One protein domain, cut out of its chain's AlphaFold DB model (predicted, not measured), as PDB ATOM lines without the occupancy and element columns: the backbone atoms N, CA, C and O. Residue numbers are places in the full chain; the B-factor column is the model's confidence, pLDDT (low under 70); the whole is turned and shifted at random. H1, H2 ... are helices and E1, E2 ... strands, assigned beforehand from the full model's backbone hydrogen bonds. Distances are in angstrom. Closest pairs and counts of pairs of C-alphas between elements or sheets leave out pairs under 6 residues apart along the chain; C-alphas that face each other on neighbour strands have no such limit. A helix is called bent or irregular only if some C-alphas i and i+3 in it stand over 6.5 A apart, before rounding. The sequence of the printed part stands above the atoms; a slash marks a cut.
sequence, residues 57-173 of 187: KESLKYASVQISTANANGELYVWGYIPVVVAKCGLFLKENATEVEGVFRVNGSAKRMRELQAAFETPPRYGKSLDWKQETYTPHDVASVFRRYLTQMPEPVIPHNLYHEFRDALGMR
ATOM      1  N   LYS A  57      66.671 102.078  40.739       91.50
ATOM      2  CA  LYS A  57      65.871 102.441  41.919       91.50
ATOM      3  C   LYS A  57      65.245 103.843  41.834       91.50
ATOM      4  O   LYS A  57      64.198 104.075  42.433       91.50
ATOM      5  N   GLU A  58      65.879 104.782  41.131       93.25
ATOM      6  CA  GLU A  58      65.347 106.133  40.914       93.25
ATOM      7  C   GLU A  58      64.245 106.106  39.853       93.25
ATOM      8  O   GLU A  58      63.124 106.536  40.130       93.25
ATOM      9  N   SER A  59      64.534 105.534  38.681       93.75
ATOM     10  CA  SER A  59      63.597 105.518  37.551       93.75
ATOM     11  C   SER A  59      62.329 104.701  37.815       93.75
ATOM     12  O   SER A  59      61.245 105.077  37.366       93.75
ATOM     13  N   LEU A  60      62.414 103.639  38.625       94.19
ATOM     14  CA  LEU A  60      61.250 102.838  39.021       94.19
ATOM     15  C   LEU A  60      60.170 103.634  39.775       94.19
ATOM     16  O   LEU A  60      59.013 103.211  39.780       94.19
ATOM     17  N   LYS A  61      60.500 104.782  40.382       94.25
ATOM     18  CA  LYS A  61      59.527 105.600  41.129       94.25
ATOM     19  C   LYS A  61      58.449 106.215  40.233       94.25
ATOM     20  O   LYS A  61      57.330 106.413  40.690       94.25
ATOM     21  N   TYR A  62      58.778 106.510  38.977       93.69
ATOM     22  CA  TYR A  62      57.876 107.179  38.030       93.69
ATOM     23  C   TYR A  62      57.646 106.372  36.744       93.69
ATOM     24  O   TYR A  62      56.565 106.439  36.156       93.69
ATOM     25  N   ALA A  63      58.607 105.539  36.341       95.25
ATOM     26  CA  ALA A  63      58.581 104.771  35.098       95.25
ATOM     27  C   ALA A  63      58.585 103.250  35.336       95.25
ATOM     28  O   ALA A  63      59.364 102.511  34.731       95.25
ATOM     29  N   SER A  64      57.679 102.757  36.186       94.81
ATOM     30  CA  SER A  64      57.487 101.322  36.443       94.81
ATOM     31  C   SER A  64      56.085 100.809  36.108       94.81
ATOM     32  O   SER A  64      55.107 101.565  36.090       94.81
ATOM     33  N   VAL A  65      55.990  99.505  35.849       94.19
ATOM     34  CA  VAL A  65      54.741  98.740  35.806       94.19
ATOM     35  C   VAL A  65      54.733  97.691  36.912       94.19
ATOM     36  O   VAL A  65      55.783  97.180  37.302       94.19
ATOM     37  N   GLN A  66      53.540  97.383  37.409       92.50
ATOM     38  CA  GLN A  66      53.320  96.374  38.435       92.50
ATOM     39  C   GLN A  66      53.193  94.990  37.794       92.50
ATOM     40  O   GLN A  66      52.518  94.836  36.777       92.50
ATOM     41  N   ILE A  67      53.831  93.993  38.401       89.25
ATOM     42  CA  ILE A  67      53.697  92.584  38.045       89.25
ATOM     43  C   ILE A  67      52.871  91.912  39.129       89.25
ATOM     44  O   ILE A  67      53.256  91.929  40.300       89.25
ATOM     45  N   SER A  68      51.753  91.318  38.727       89.50
ATOM     46  CA  SER A  68      50.871  90.560  39.608       89.50
ATOM     47  C   SER A  68      50.896  89.086  39.221       89.50
ATOM     48  O   SER A  68      50.948  88.758  38.036       89.50
ATOM     49  N   THR A  69      50.858  88.206  40.214       85.94
ATOM     50  CA  THR A  69      50.762  86.753  40.029       85.94
ATOM     51  C   THR A  69      49.669  86.192  40.933       85.94
ATOM     52  O   THR A  69      49.282  86.840  41.903       85.94
ATOM     53  N   ALA A  70      49.147  85.013  40.602       87.19
ATOM     54  CA  ALA A  70      48.156  84.319  41.416       87.19
ATOM     55  C   ALA A  70      48.846  83.306  42.339       87.19
ATOM     56  O   ALA A  70      49.777  82.617  41.915       87.19
ATOM     57  N   ASN A  71      48.404  83.206  43.592       88.75
ATOM     58  CA  ASN A  71      48.799  82.103  44.467       88.75
ATOM     59  C   ASN A  71      48.044  80.806  44.095       88.75
ATOM     60  O   ASN A  71      47.199  80.795  43.200       88.75
ATOM     61  N   ALA A  72      48.330  79.703  44.795       89.50
ATOM     62  CA  ALA A  72      47.664  78.414  44.571       89.50
ATOM     63  C   ALA A  72      46.131  78.463  44.752       89.50
ATOM     64  O   ALA A  72      45.425  77.624  44.202       89.50
ATOM     65  N   ASN A  73      45.623  79.464  45.476       90.00
ATOM     66  CA  ASN A  73      44.198  79.682  45.720       90.00
ATOM     67  C   ASN A  73      43.557  80.616  44.673       90.00
ATOM     68  O   ASN A  73      42.375  80.930  44.775       90.00
ATOM     69  N   GLY A  74      44.322  81.078  43.677       87.19
ATOM     70  CA  GLY A  74      43.860  82.014  42.651       87.19
ATOM     71  C   GLY A  74      43.845  83.484  43.087       87.19
ATOM     72  O   GLY A  74      43.420  84.340  42.312       87.19
ATOM     73  N   GLU A  75      44.317  83.810  44.291       87.56
ATOM     74  CA  GLU A  75      44.359  85.191  44.775       87.56
ATOM     75  C   GLU A  75      45.527  85.940  44.133       87.56
ATOM     76  O   GLU A  75      46.677  85.491  44.166       87.56
ATOM     77  N   LEU A  76      45.227  87.103  43.556       85.69
ATOM     78  CA  LEU A  76      46.222  87.954  42.918       85.69
ATOM     79  C   LEU A  76      47.006  88.742  43.968       85.69
ATOM     80  O   LEU A  76      46.427  89.475  44.767       85.69
ATOM     81  N   TYR A  77      48.330  88.662  43.902       86.62
ATOM     82  CA  TYR A  77      49.228  89.503  44.683       86.62
ATOM     83  C   TYR A  77      50.295  90.147  43.803       86.62
ATOM     84  O   TYR A  77      50.610  89.693  42.702       86.62
ATOM     85  N   VAL A  78      50.856  91.241  44.309       88.69
ATOM     86  CA  VAL A  78      51.889  92.013  43.624       88.69
ATOM     87  C   VAL A  78      53.232  91.337  43.853       88.69
ATOM     88  O   VAL A  78      53.746  91.336  44.968       88.69
ATOM     89  N   TRP A  79      53.809  90.780  42.792       87.94
ATOM     90  CA  TRP A  79      55.139  90.173  42.822       87.94
ATOM     91  C   TRP A  79      56.246  91.231  42.864       87.94
ATOM     92  O   TRP A  79      57.281  91.044  43.496       87.94
ATOM     93  N   GLY A  80      56.035  92.361  42.187       91.94
ATOM     94  CA  GLY A  80      56.998  93.454  42.181       91.94
ATOM     95  C   GLY A  80      56.754  94.467  41.075       91.94
ATOM     96  O   GLY A  80      55.686  94.514  40.465       91.94
ATOM     97  N   TYR A  81      57.774  95.281  40.821       93.75
ATOM     98  CA  TYR A  81      57.752  96.332  39.812       93.75
ATOM     99  C   TYR A  81      58.926  96.169  38.859       93.75
ATOM    100  O   TYR A  81      60.043  95.881  39.285       93.75
ATOM    101  N   ILE A  82      58.674  96.401  37.575       95.25
ATOM    102  CA  ILE A  82      59.713  96.415  36.542       95.25
ATOM    103  C   ILE A  82      59.647  97.719  35.744       95.25
ATOM    104  O   ILE A  82      58.588  98.353  35.696       95.25
ATOM    105  N   PRO A  83      60.742  98.146  35.093       96.25
ATOM    106  CA  PRO A  83      60.728  99.344  34.263       96.25
ATOM    107  C   PRO A  83      59.735  99.246  33.104       96.25
ATOM    108  O   PRO A  83      59.604  98.193  32.475       96.25
ATOM    109  N   VAL A  84      59.093 100.365  32.758       96.88
ATOM    110  CA  VAL A  84      58.155 100.428  31.620       96.88
ATOM    111  C   VAL A  84      58.846 100.037  30.313       96.88
ATOM    112  O   VAL A  84      58.260  99.298  29.523       96.88
ATOM    113  N   VAL A  85      60.099 100.467  30.117       97.50
ATOM    114  CA  VAL A  85      60.920 100.095  28.951       97.50
ATOM    115  C   VAL A  85      61.024  98.574  28.835       97.50
ATOM    116  O   VAL A  85      60.788  98.019  27.767       97.50
ATOM    117  N   VAL A  86      61.307  97.885  29.946       96.94
ATOM    118  CA  VAL A  86      61.452  96.423  29.975       96.94
ATOM    119  C   VAL A  86      60.133  95.734  29.657       96.94
ATOM    120  O   VAL A  86      60.102  94.836  28.820       96.94
ATOM    121  N   ALA A  87      59.036  96.184  30.264       96.44
ATOM    122  CA  ALA A  87      57.723  95.598  30.031       96.44
ATOM    123  C   ALA A  87      57.256  95.764  28.577       96.44
ATOM    124  O   ALA A  87      56.860  94.797  27.930       96.44
ATOM    125  N   LYS A  88      57.326  96.991  28.049       97.00
ATOM    126  CA  LYS A  88      56.839  97.325  26.707       97.00
ATOM    127  C   LYS A  88      57.707  96.690  25.625       97.00
ATOM    128  O   LYS A  88      57.169  96.017  24.748       97.00
ATOM    129  N   CYS A  89      59.026  96.882  25.685       97.88
ATOM    130  CA  CYS A  89      59.940  96.320  24.693       97.88
ATOM    131  C   CYS A  89      59.980  94.791  24.769       97.88
ATOM    132  O   CYS A  89      59.967  94.138  23.731       97.88
ATOM    133  N   GLY A  90      60.000  94.217  25.976       96.44
ATOM    134  CA  GLY A  90      60.051  92.768  26.169       96.44
ATOM    135  C   GLY A  90      58.837  92.058  25.576       96.44
ATOM    136  O   GLY A  90      59.003  91.074  24.857       96.44
ATOM    137  N   LEU A  91      57.631  92.589  25.810       95.69
ATOM    138  CA  LEU A  91      56.409  92.038  25.220       95.69
ATOM    139  C   LEU A  91      56.426  92.141  23.690       95.69
ATOM    140  O   LEU A  91      56.216  91.140  23.012       95.69
ATOM    141  N   PHE A  92      56.762  93.317  23.147       97.31
ATOM    142  CA  PHE A  92      56.835  93.514  21.698       97.31
ATOM    143  C   PHE A  92      57.816  92.548  21.030       97.31
ATOM    144  O   PHE A  92      57.495  91.943  20.009       97.31
ATOM    145  N   LEU A  93      59.012  92.389  21.600       97.69
ATOM    146  CA  LEU A  93      60.040  91.515  21.041       97.69
ATOM    147  C   LEU A  93      59.636  90.042  21.130       97.69
ATOM    148  O   LEU A  93      59.862  89.298  20.179       97.69
ATOM    149  N   LYS A  94      58.990  89.628  22.225       95.94
ATOM    150  CA  LYS A  94      58.453  88.270  22.355       95.94
ATOM    151  C   LYS A  94      57.451  87.942  21.244       95.94
ATOM    152  O   LYS A  94      57.453  86.820  20.756       95.94
ATOM    153  N   GLU A  95      56.607  88.897  20.868       95.12
ATOM    154  CA  GLU A  95      55.535  88.679  19.889       95.12
ATOM    155  C   GLU A  95      55.989  88.853  18.432       95.12
ATOM    156  O   GLU A  95      55.460  88.184  17.552       95.12
ATOM    157  N   ASN A  96      56.954  89.741  18.162       96.06
ATOM    158  CA  ASN A  96      57.253  90.201  16.796       96.06
ATOM    159  C   ASN A  96      58.684  89.912  16.324       96.06
ATOM    160  O   ASN A  96      59.001  90.172  15.166       96.06
ATOM    161  N   ALA A  97      59.580  89.455  17.206       95.19
ATOM    162  CA  ALA A  97      61.010  89.384  16.902       95.19
ATOM    163  C   ALA A  97      61.574  87.960  16.785       95.19
ATOM    164  O   ALA A  97      62.747  87.825  16.449       95.19
ATOM    165  N   THR A  98      60.786  86.910  17.049       93.56
ATOM    166  CA  THR A  98      61.285  85.518  17.064       93.56
ATOM    167  C   THR A  98      61.759  85.041  15.694       93.56
ATOM    168  O   THR A  98      62.799  84.400  15.608       93.56
ATOM    169  N   GLU A  99      61.047  85.422  14.630       95.12
ATOM    170  CA  GLU A  99      61.350  85.019  13.247       95.12
ATOM    171  C   GLU A  99      62.164  86.068  12.470       95.12
ATOM    172  O   GLU A  99      62.420  85.916  11.277       95.12
ATOM    173  N   VAL A 100      62.555  87.171  13.117       96.81
ATOM    174  CA  VAL A 100      63.271  88.265  12.452       96.81
ATOM    175  C   VAL A 100      64.773  88.049  12.570       96.81
ATOM    176  O   VAL A 100      65.337  87.969  13.663       96.81
ATOM    177  N   GLU A 101      65.453  87.979  11.428       96.62
ATOM    178  CA  GLU A 101      66.882  87.695  11.398       96.62
ATOM    179  C   GLU A 101      67.703  88.824  12.039       96.62
ATOM    180  O   GLU A 101      67.578  89.992  11.689       96.62
ATOM    181  N   GLY A 102      68.617  88.481  12.951       96.81
ATOM    182  CA  GLY A 102      69.606  89.432  13.460       96.81
ATOM    183  C   GLY A 102      69.060  90.454  14.462       96.81
ATOM    184  O   GLY A 102      69.687  91.495  14.671       96.81
ATOM    185  N   VAL A 103      67.930  90.184  15.116       97.31
ATOM    186  CA  VAL A 103      67.472  90.958  16.284       97.31
ATOM    187  C   VAL A 103      68.586  90.989  17.345       97.31
ATOM    188  O   VAL A 103      69.301  90.009  17.536       97.31
ATOM    189  N   PHE A 104      68.802  92.148  17.979       96.88
ATOM    190  CA  PHE A 104      69.945  92.482  18.859       96.88
ATOM    191  C   PHE A 104      71.337  92.587  18.213       96.88
ATOM    192  O   PHE A 104      72.226  93.204  18.812       96.88
ATOM    193  N   ARG A 105      71.533  92.035  17.008       96.94
ATOM    194  CA  ARG A 105      72.781  92.136  16.233       96.94
ATOM    195  C   ARG A 105      72.771  93.339  15.293       96.94
ATOM    196  O   ARG A 105      73.742  94.085  15.247       96.94
ATOM    197  N   VAL A 106      71.687  93.502  14.542       96.44
ATOM    198  CA  VAL A 106      71.495  94.576  13.563       96.44
ATOM    199  C   VAL A 106      70.890  95.791  14.259       96.44
ATOM    200  O   VAL A 106      69.894  95.672  14.979       96.44
ATOM    201  N   ASN A 107      71.488  96.961  14.031       94.25
ATOM    202  CA  ASN A 107      71.001  98.218  14.588       94.25
ATOM    203  C   ASN A 107      69.722  98.678  13.878       94.25
ATOM    204  O   ASN A 107      69.600  98.581  12.658       94.25
ATOM    205  N   GLY A 108      68.798  99.243  14.651       96.00
ATOM    206  CA  GLY A 108      67.633  99.939  14.114       96.00
ATOM    207  C   GLY A 108      67.958 101.310  13.511       96.00
ATOM    208  O   GLY A 108      69.093 101.793  13.526       96.00
ATOM    209  N   SER A 109      66.920 101.977  13.012       98.06
ATOM    210  CA  SER A 109      66.988 103.343  12.497       98.06
ATOM    211  C   SER A 109      67.296 104.334  13.619       98.06
ATOM    212  O   SER A 109      66.525 104.495  14.565       98.06
ATOM    213  N   ALA A 110      68.387 105.092  13.478       97.12
ATOM    214  CA  ALA A 110      68.807 106.082  14.472       97.12
ATOM    215  C   ALA A 110      67.765 107.187  14.735       97.12
ATOM    216  O   ALA A 110      67.761 107.789  15.811       97.12
ATOM    217  N   LYS A 111      66.890 107.487  13.763       97.56
ATOM    218  CA  LYS A 111      65.772 108.425  13.950       97.56
ATOM    219  C   LYS A 111      64.712 107.807  14.865       97.56
ATOM    220  O   LYS A 111      64.487 108.335  15.950       97.56
ATOM    221  N   ARG A 112      64.175 106.643  14.486       97.94
ATOM    222  CA  ARG A 112      63.130 105.946  15.251       97.94
ATOM    223  C   ARG A 112      63.598 105.550  16.649       97.94
ATOM    224  O   ARG A 112      62.864 105.696  17.613       97.94
ATOM    225  N   MET A 113      64.855 105.142  16.800       97.75
ATOM    226  CA  MET A 113      65.427 104.861  18.119       97.75
ATOM    227  C   MET A 113      65.437 106.089  19.043       97.75
ATOM    228  O   MET A 113      65.248 105.941  20.248       97.75
ATOM    229  N   ARG A 114      65.682 107.297  18.509       96.44
ATOM    230  CA  ARG A 114      65.630 108.538  19.301       96.44
ATOM    231  C   ARG A 114      64.198 108.901  19.680       96.44
ATOM    232  O   ARG A 114      63.971 109.284  20.819       96.44
ATOM    233  N   GLU A 115      63.260 108.754  18.749       96.56
ATOM    234  CA  GLU A 115      61.830 109.000  18.982       96.56
ATOM    235  C   GLU A 115      61.269 108.043  20.042       96.56
ATOM    236  O   GLU A 115      60.662 108.483  21.016       96.56
ATOM    237  N   LEU A 116      61.583 106.749  19.933       97.75
ATOM    238  CA  LEU A 116      61.162 105.738  20.900       97.75
ATOM    239  C   LEU A 116      61.768 105.977  22.288       97.75
ATOM    240  O   LEU A 116      61.072 105.864  23.294       97.75
ATOM    241  N   GLN A 117      63.054 106.332  22.364       96.75
ATOM    242  CA  GLN A 117      63.670 106.707  23.636       96.75
ATOM    243  C   GLN A 117      62.962 107.925  24.251       96.75
ATOM    244  O   GLN A 117      62.584 107.875  25.417       96.75
ATOM    245  N   ALA A 118      62.709 108.978  23.467       95.00
ATOM    246  CA  ALA A 118      62.006 110.166  23.946       95.00
ATOM    247  C   ALA A 118      60.601 109.834  24.480       95.00
ATOM    248  O   ALA A 118      60.201 110.363  25.516       95.00
ATOM    249  N   ALA A 119      59.880 108.908  23.841       95.50
ATOM    250  CA  ALA A 119      58.580 108.441  24.319       95.50
ATOM    251  C   ALA A 119      58.656 107.777  25.708       95.50
ATOM    252  O   ALA A 119      57.743 107.930  26.522       95.50
ATOM    253  N   PHE A 120      59.753 107.076  26.012       96.81
ATOM    254  CA  PHE A 120      59.999 106.501  27.336       96.81
ATOM    255  C   PHE A 120      60.484 107.518  28.373       96.81
ATOM    256  O   PHE A 120      60.322 107.276  29.564       96.81
ATOM    257  N   GLU A 121      61.051 108.647  27.954       95.25
ATOM    258  CA  GLU A 121      61.558 109.693  28.857       95.25
ATOM    259  C   GLU A 121      60.543 110.811  29.114       95.25
ATOM    260  O   GLU A 121      60.706 111.587  30.052       95.25
ATOM    261  N   THR A 122      59.475 110.882  28.317       92.81
ATOM    262  CA  THR A 122      58.492 111.965  28.394       92.81
ATOM    263  C   THR A 122      57.422 111.686  29.470       92.81
ATOM    264  O   THR A 122      56.696 110.683  29.383       92.81
ATOM    265  N   PRO A 123      57.274 112.564  30.485       90.88
ATOM    266  CA  PRO A 123      56.178 112.490  31.448       90.88
ATOM    267  C   PRO A 123      54.819 112.792  30.789       90.88
ATOM    268  O   PRO A 123      54.763 113.383  29.713       90.88
ATOM    269  N   PRO A 124      53.693 112.413  31.420       90.38
ATOM    270  CA  PRO A 124      53.583 111.707  32.703       90.38
ATOM    271  C   PRO A 124      53.568 110.179  32.554       90.38
ATOM    272  O   PRO A 124      53.550 109.450  33.543       90.38
ATOM    273  N   ARG A 125      53.496 109.672  31.317       91.12
ATOM    274  CA  ARG A 125      53.253 108.248  31.057       91.12
ATOM    275  C   ARG A 125      54.528 107.438  30.856       91.12
ATOM    276  O   ARG A 125      54.441 106.227  31.037       91.12
ATOM    277  N   TYR A 126      55.665 108.042  30.497       94.81
ATOM    278  CA  TYR A 126      56.945 107.341  30.301       94.81
ATOM    279  C   TYR A 126      56.810 106.084  29.422       94.81
ATOM    280  O   TYR A 126      57.251 104.996  29.783       94.81
ATOM    281  N   GLY A 127      56.089 106.201  28.302       94.00
ATOM    282  CA  GLY A 127      55.820 105.092  27.379       94.00
ATOM    283  C   GLY A 127      54.728 104.099  27.807       94.00
ATOM    284  O   GLY A 127      54.436 103.164  27.064       94.00
ATOM    285  N   LYS A 128      54.051 104.275  28.955       93.19
ATOM    286  CA  LYS A 128      52.931 103.394  29.365       93.19
ATOM    287  C   LYS A 128      51.790 103.373  28.343       93.19
ATOM    288  O   LYS A 128      51.191 102.322  28.125       93.19
ATOM    289  N   SER A 129      51.520 104.510  27.703       92.56
ATOM    290  CA  SER A 129      50.491 104.673  26.669       92.56
ATOM    291  C   SER A 129      50.965 104.330  25.257       92.56
ATOM    292  O   SER A 129      50.192 104.494  24.323       92.56
ATOM    293  N   LEU A 130      52.211 103.873  25.086       94.12
ATOM    294  CA  LEU A 130      52.721 103.476  23.779       94.12
ATOM    295  C   LEU A 130      51.906 102.285  23.251       94.12
ATOM    296  O   LEU A 130      51.828 101.246  23.925       94.12
ATOM    297  N   ASP A 131      51.315 102.464  22.071       93.94
ATOM    298  CA  ASP A 131      50.568 101.451  21.330       93.94
ATOM    299  C   ASP A 131      51.345 101.066  20.070       93.94
ATOM    300  O   ASP A 131      51.411 101.814  19.099       93.94
ATOM    301  N   TRP A 132      51.920  99.866  20.084       93.38
ATOM    302  CA  TRP A 132      52.743  99.354  18.994       93.38
ATOM    303  C   TRP A 132      51.999  99.242  17.658       93.38
ATOM    304  O   TRP A 132      52.650  99.236  16.621       93.38
ATOM    305  N   LYS A 133      50.659  99.173  17.662       91.00
ATOM    306  CA  LYS A 133      49.853  99.074  16.433       91.00
ATOM    307  C   LYS A 133      49.742 100.394  15.671       91.00
ATOM    308  O   LYS A 133      49.455 100.377  14.480       91.00
ATOM    309  N   GLN A 134      49.936 101.520  16.355       90.44
ATOM    310  CA  GLN A 134      49.845 102.863  15.767       90.44
ATOM    311  C   GLN A 134      51.218 103.423  15.377       90.44
ATOM    312  O   GLN A 134      51.311 104.476  14.753       90.44
ATOM    313  N   GLU A 135      52.283 102.710  15.730       91.69
ATOM    314  CA  GLU A 135      53.662 103.136  15.554       91.69
ATOM    315  C   GLU A 135      54.355 102.336  14.445       91.69
ATOM    316  O   GLU A 135      53.993 101.206  14.134       91.69
ATOM    317  N   THR A 136      55.411 102.903  13.859       93.56
ATOM    318  CA  THR A 136      56.138 102.289  12.727       93.56
ATOM    319  C   THR A 136      57.493 101.696  13.132       93.56
ATOM    320  O   THR A 136      58.441 101.679  12.339       93.56
ATOM    321  N   TYR A 137      57.621 101.228  14.378       97.06
ATOM    322  CA  TYR A 137      58.861 100.649  14.904       97.06
ATOM    323  C   TYR A 137      59.076  99.213  14.426       97.06
ATOM    324  O   TYR A 137      58.161  98.394  14.437       97.06
ATOM    325  N   THR A 138      60.313  98.884  14.052       97.50
ATOM    326  CA  THR A 138      60.703  97.506  13.725       97.50
ATOM    327  C   THR A 138      61.308  96.795  14.939       97.50
ATOM    328  O   THR A 138      61.805  97.453  15.862       97.50
ATOM    329  N   PRO A 139      61.376  95.450  14.931       98.12
ATOM    330  CA  PRO A 139      62.088  94.683  15.956       98.12
ATOM    331  C   PRO A 139      63.535  95.130  16.185       98.12
ATOM    332  O   PRO A 139      63.984  95.166  17.328       98.12
ATOM    333  N   HIS A 140      64.246  95.563  15.140       98.50
ATOM    334  CA  HIS A 140      65.601  96.108  15.277       98.50
ATOM    335  C   HIS A 140      65.645  97.419  16.068       98.50
ATOM    336  O   HIS A 140      66.554  97.605  16.879       98.50
ATOM    337  N   ASP A 141      64.671  98.315  15.878       98.19
ATOM    338  CA  ASP A 141      64.602  99.573  16.630       98.19
ATOM    339  C   ASP A 141      64.354  99.297  18.112       98.19
ATOM    340  O   ASP A 141      65.098  99.782  18.970       98.19
ATOM    341  N   VAL A 142      63.344  98.472  18.403       98.19
ATOM    342  CA  VAL A 142      62.939  98.138  19.771       98.19
ATOM    343  C   VAL A 142      64.054  97.382  20.488       98.19
ATOM    344  O   VAL A 142      64.400  97.736  21.614       98.19
ATOM    345  N   ALA A 143      64.696  96.410  19.832       98.38
ATOM    346  CA  ALA A 143      65.836  95.682  20.387       98.38
ATOM    347  C   ALA A 143      67.029  96.603  20.671       98.38
ATOM    348  O   ALA A 143      67.676  96.484  21.714       98.38
ATOM    349  N   SER A 144      67.304  97.556  19.775       98.38
ATOM    350  CA  SER A 144      68.403  98.506  19.947       98.38
ATOM    351  C   SER A 144      68.150  99.474  21.107       98.38
ATOM    352  O   SER A 144      69.067  99.744  21.883       98.38
ATOM    353  N   VAL A 145      66.918  99.975  21.270       98.19
ATOM    354  CA  VAL A 145      66.536 100.823  22.416       98.19
ATOM    355  C   VAL A 145      66.528 100.024  23.718       98.19
ATOM    356  O   VAL A 145      67.041 100.507  24.725       98.19
ATOM    357  N   PHE A 146      66.027  98.789  23.696       98.12
ATOM    358  CA  PHE A 146      66.031  97.908  24.862       98.12
ATOM    359  C   PHE A 146      67.457  97.612  25.339       98.12
ATOM    360  O   PHE A 146      67.778  97.814  26.509       98.12
ATOM    361  N   ARG A 147      68.359  97.242  24.419       97.44
ATOM    362  CA  ARG A 147      69.787  97.077  24.719       97.44
ATOM    363  C   ARG A 147      70.391  98.366  25.264       97.44
ATOM    364  O   ARG A 147      71.080  98.324  26.278       97.44
ATOM    365  N   ARG A 148      70.118  99.504  24.615       96.69
ATOM    366  CA  ARG A 148      70.612 100.816  25.048       96.69
ATOM    367  C   ARG A 148      70.228 101.099  26.496       96.69
ATOM    368  O   ARG A 148      71.111 101.462  27.267       96.69
ATOM    369  N   TYR A 149      68.962 100.891  26.858       97.25
ATOM    370  CA  TYR A 149      68.470 101.068  28.223       97.25
ATOM    371  C   TYR A 149      69.308 100.265  29.221       97.25
ATOM    372  O   TYR A 149      69.861 100.846  30.148       97.25
ATOM    373  N   LEU A 150      69.495  98.964  28.969       95.56
ATOM    374  CA  LEU A 150      70.268  98.091  29.857       95.56
ATOM    375  C   LEU A 150      71.743  98.508  29.964       95.56
ATOM    376  O   LEU A 150      72.319  98.472  31.044       95.56
ATOM    377  N   THR A 151      72.362  98.918  28.854       93.88
ATOM    378  CA  THR A 151      73.788  99.292  28.828       93.88
ATOM    379  C   THR A 151      74.089 100.670  29.409       93.88
ATOM    380  O   THR A 151      75.224 100.923  29.794       93.88
ATOM    381  N   GLN A 152      73.111 101.576  29.433       93.94
ATOM    382  CA  GLN A 152      73.298 102.932  29.951       93.94
ATOM    383  C   GLN A 152      73.053 103.029  31.455       93.94
ATOM    384  O   GLN A 152      73.327 104.080  32.028       93.94
ATOM    385  N   MET A 153      72.525 101.985  32.099       91.50
ATOM    386  CA  MET A 153      72.329 102.022  33.545       91.50
ATOM    387  C   MET A 153      73.679 102.190  34.259       91.50
ATOM    388  O   MET A 153      74.637 101.498  33.914       91.50
ATOM    389  N   PRO A 154      73.764 103.092  35.254       90.88
ATOM    390  CA  PRO A 154      75.004 103.322  35.995       90.88
ATOM    391  C   PRO A 154      75.403 102.105  36.832       90.88
ATOM    392  O   PRO A 154      76.582 101.899  37.099       90.88
ATOM    393  N   GLU A 155      74.418 101.293  37.219       87.25
ATOM    394  CA  GLU A 155      74.610  99.992  37.843       87.25
ATOM    395  C   GLU A 155      74.054  98.912  36.902       87.25
ATOM    396  O   GLU A 155      72.899  99.025  36.469       87.25
ATOM    397  N   PRO A 156      74.842  97.883  36.542       87.25
ATOM    398  CA  PRO A 156      74.361  96.801  35.691       87.25
ATOM    399  C   PRO A 156      73.223  96.018  36.358       87.25
ATOM    400  O   PRO A 156      73.126  95.943  37.578       87.25
ATOM    401  N   VAL A 157      72.386  95.361  35.541       85.62
ATOM    402  CA  VAL A 157      71.258  94.527  36.022       85.62
ATOM    403  C   VAL A 157      71.704  93.452  37.009       85.62
ATOM    404  O   VAL A 157      70.940  93.094  37.899       85.62
ATOM    405  N   ILE A 158      72.915  92.924  36.822       86.56
ATOM    406  CA  ILE A 158      73.575  92.049  37.786       86.56
ATOM    407  C   ILE A 158      74.563  92.927  38.555       86.56
ATOM    408  O   ILE A 158      75.611  93.261  37.993       86.56
ATOM    409  N   PRO A 159      74.244  93.311  39.804       86.44
ATOM    410  CA  PRO A 159      75.133  94.091  40.648       86.44
ATOM    411  C   PRO A 159      76.525  93.467  40.766       86.44
ATOM    412  O   PRO A 159      76.680  92.245  40.833       86.44
ATOM    413  N   HIS A 160      77.555  94.310  40.831       86.19
ATOM    414  CA  HIS A 160      78.950  93.859  40.849       86.19
ATOM    415  C   HIS A 160      79.290  92.961  42.045       86.19
ATOM    416  O   HIS A 160      80.116  92.062  41.912       86.19
ATOM    417  N   ASN A 161      78.636  93.155  43.193       89.50
ATOM    418  CA  ASN A 161      78.822  92.314  44.377       89.50
ATOM    419  C   ASN A 161      78.340  90.869  44.169       89.50
ATOM    420  O   ASN A 161      78.851  89.975  44.830       89.50
ATOM    421  N   LEU A 162      77.414  90.633  43.234       89.50
ATOM    422  CA  LEU A 162      76.910  89.297  42.901       89.50
ATOM    423  C   LEU A 162      77.697  88.630  41.764       89.50
ATOM    424  O   LEU A 162      77.425  87.484  41.410       89.50
ATOM    425  N   TYR A 163      78.679  89.315  41.170       87.00
ATOM    426  CA  TYR A 163      79.391  88.815  39.994       87.00
ATOM    427  C   TYR A 163      80.023  87.434  40.216       87.00
ATOM    428  O   TYR A 163      79.878  86.552  39.370       87.00
ATOM    429  N   HIS A 164      80.701  87.233  41.352       88.88
ATOM    430  CA  HIS A 164      81.346  85.957  41.669       88.88
ATOM    431  C   HIS A 164      80.330  84.831  41.847       88.88
ATOM    432  O   HIS A 164      80.513  83.771  41.262       88.88
ATOM    433  N   GLU A 165      79.221  85.085  42.544       90.44
ATOM    434  CA  GLU A 165      78.151  84.100  42.735       90.44
ATOM    435  C   GLU A 165      77.547  83.657  41.393       90.44
ATOM    436  O   GLU A 165      77.414  82.461  41.127       90.44
ATOM    437  N   PHE A 166      77.259  84.609  40.496       88.50
ATOM    438  CA  PHE A 166      76.768  84.300  39.150       88.50
ATOM    439  C   PHE A 166      77.811  83.553  38.309       88.50
ATOM    440  O   PHE A 166      77.469  82.603  37.604       88.50
ATOM    441  N   ARG A 167      79.084  83.964  38.367       88.31
ATOM    442  CA  ARG A 167      80.172  83.313  37.625       88.31
ATOM    443  C   ARG A 167      80.374  81.876  38.089       88.31
ATOM    444  O   ARG A 167      80.508  80.986  37.255       88.31
ATOM    445  N   ASP A 168      80.402  81.652  39.394       89.75
ATOM    446  CA  ASP A 168      80.683  80.342  39.966       89.75
ATOM    447  C   ASP A 168      79.531  79.374  39.658       89.75
ATOM    448  O   ASP A 168      79.786  78.252  39.223       89.75
ATOM    449  N   ALA A 169      78.274  79.829  39.716       86.50
ATOM    450  CA  ALA A 169      77.119  79.049  39.266       86.50
ATOM    451  C   ALA A 169      77.200  78.645  37.777       86.50
ATOM    452  O   ALA A 169      76.828  77.527  37.412       86.50
ATOM    453  N   LEU A 170      77.715  79.523  36.906       80.94
ATOM    454  CA  LEU A 170      77.940  79.211  35.488       80.94
ATOM    455  C   LEU A 170      79.134  78.263  35.282       80.94
ATOM    456  O   LEU A 170      79.073  77.373  34.433       80.94
ATOM    457  N   GLY A 171      80.198  78.423  36.072       75.12
ATOM    458  CA  GLY A 171      81.387  77.566  36.053       75.12
ATOM    459  C   GLY A 171      81.128  76.156  36.589       75.12
ATOM    460  O   GLY A 171      81.695  75.193  36.077       75.12
ATOM    461  N   MET A 172      80.204  75.999  37.543       60.38
ATOM    462  CA  MET A 172      79.788  74.695  38.076       60.38
ATOM    463  C   MET A 172      79.136  73.792  37.017       60.38
ATOM    464  O   MET A 172      79.141  72.574  37.172       60.38
ATOM    465  N   ARG A 173      78.631  74.355  35.909       56.19
ATOM    466  CA  ARG A 173      78.126  73.587  34.754       56.19
ATOM    467  C   ARG A 173      79.229  73.024  33.846       56.19
ATOM    468  O   ARG A 173      78.931  72.186  33.003       56.19
TER     469      ARG A 173
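Overview. This is residues 57 to 173 of the 187 residues of the protein "Rho-GAP domain-containing protein" of Pleurotus ostreatus PC15 (UniProt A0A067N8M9). A two-stranded hairpin, E1 and E2, runs off as one arm from a core of three helices, H1, H2 and H3, in which H3 packs on both H1 and H2. A second arm ends in a fourth helix, H4, of which residues 160 to 165 and 167 to 173 stick out free, touching no other helix. The printed part has 117 residues, with two named strands and four named helices in the order E1 E2 H1 H2 H3 H4; the sheet E1 - E2 is antiparallel and the class is mixed, helices and strands. The whole is only just loose, close to compact, with a radius of gyration of the C-alphas of 16.5 A and spans of 41 by 38 by 31 A.

Along the chain. E1 is residues 64 to 70, 20.0 A from first to last C-alpha, beginning at C-alpha 64 (57.487, 101.322, 36.443). E2 is residues 76 to 83, 20.4 A, and bends by 53 degrees at residue 79. H1 is residues 84 to 96, 18.0 A, beginning at C-alpha 84 (58.155, 100.428, 31.620). H2 is residues 110 to 121, 16.5 A, and H3 is residues 139 to 152, 19.7 A. H4 is residues 160 to 173, 21.2 A, ending at C-alpha 173 (78.126, 73.587, 34.754); it is irregular, with C-alphas 161 and 164 7.4 A apart.

Arrangement. E1 and E2 form a hairpin, antiparallel at 152 degrees between their directions; N 65 and O 82, at 2.8 A, and N 77 and O 69, at 2.9 A, are within hydrogen-bond range. The closest C-alphas of E1 and H1 are those of Ser 64 and Val 84, 5.0 A apart. H1 and H3 touch at a shallow tilt of 32 degrees, opposite ways, closest at the C-alphas of Cys 89 and Val 142, 6.0 A. H2, with residues 112 to 117 alone, and H3, with residues 141 to 145 alone, touch at a steep tilt of 58 degrees, the same way; their closest C-alphas are those of Met 113 and Asp 141, 5.6 A. H1 and H2 are close but not clearly touching, closest at the C-alphas of Val 85 and Phe 120, 6.7 A. H4 is apart from H1, H2, H3, E1 and E2. In H1, H2 and H3 every O i to N i+4 pair is within hydrogen-bond range; in H4, 7 of 10 are.

Size, cuts and confidence. The C-alphas farthest apart, those of Asn 73 and Lys 111, are 48.0 A apart. The printed part has no cut. The links from H1 to H2, 13 residues, and from H2 to H3, 17 residues, are long. The mean pLDDT of the printed part is 92.7, and residues 172 to 173 are under 70.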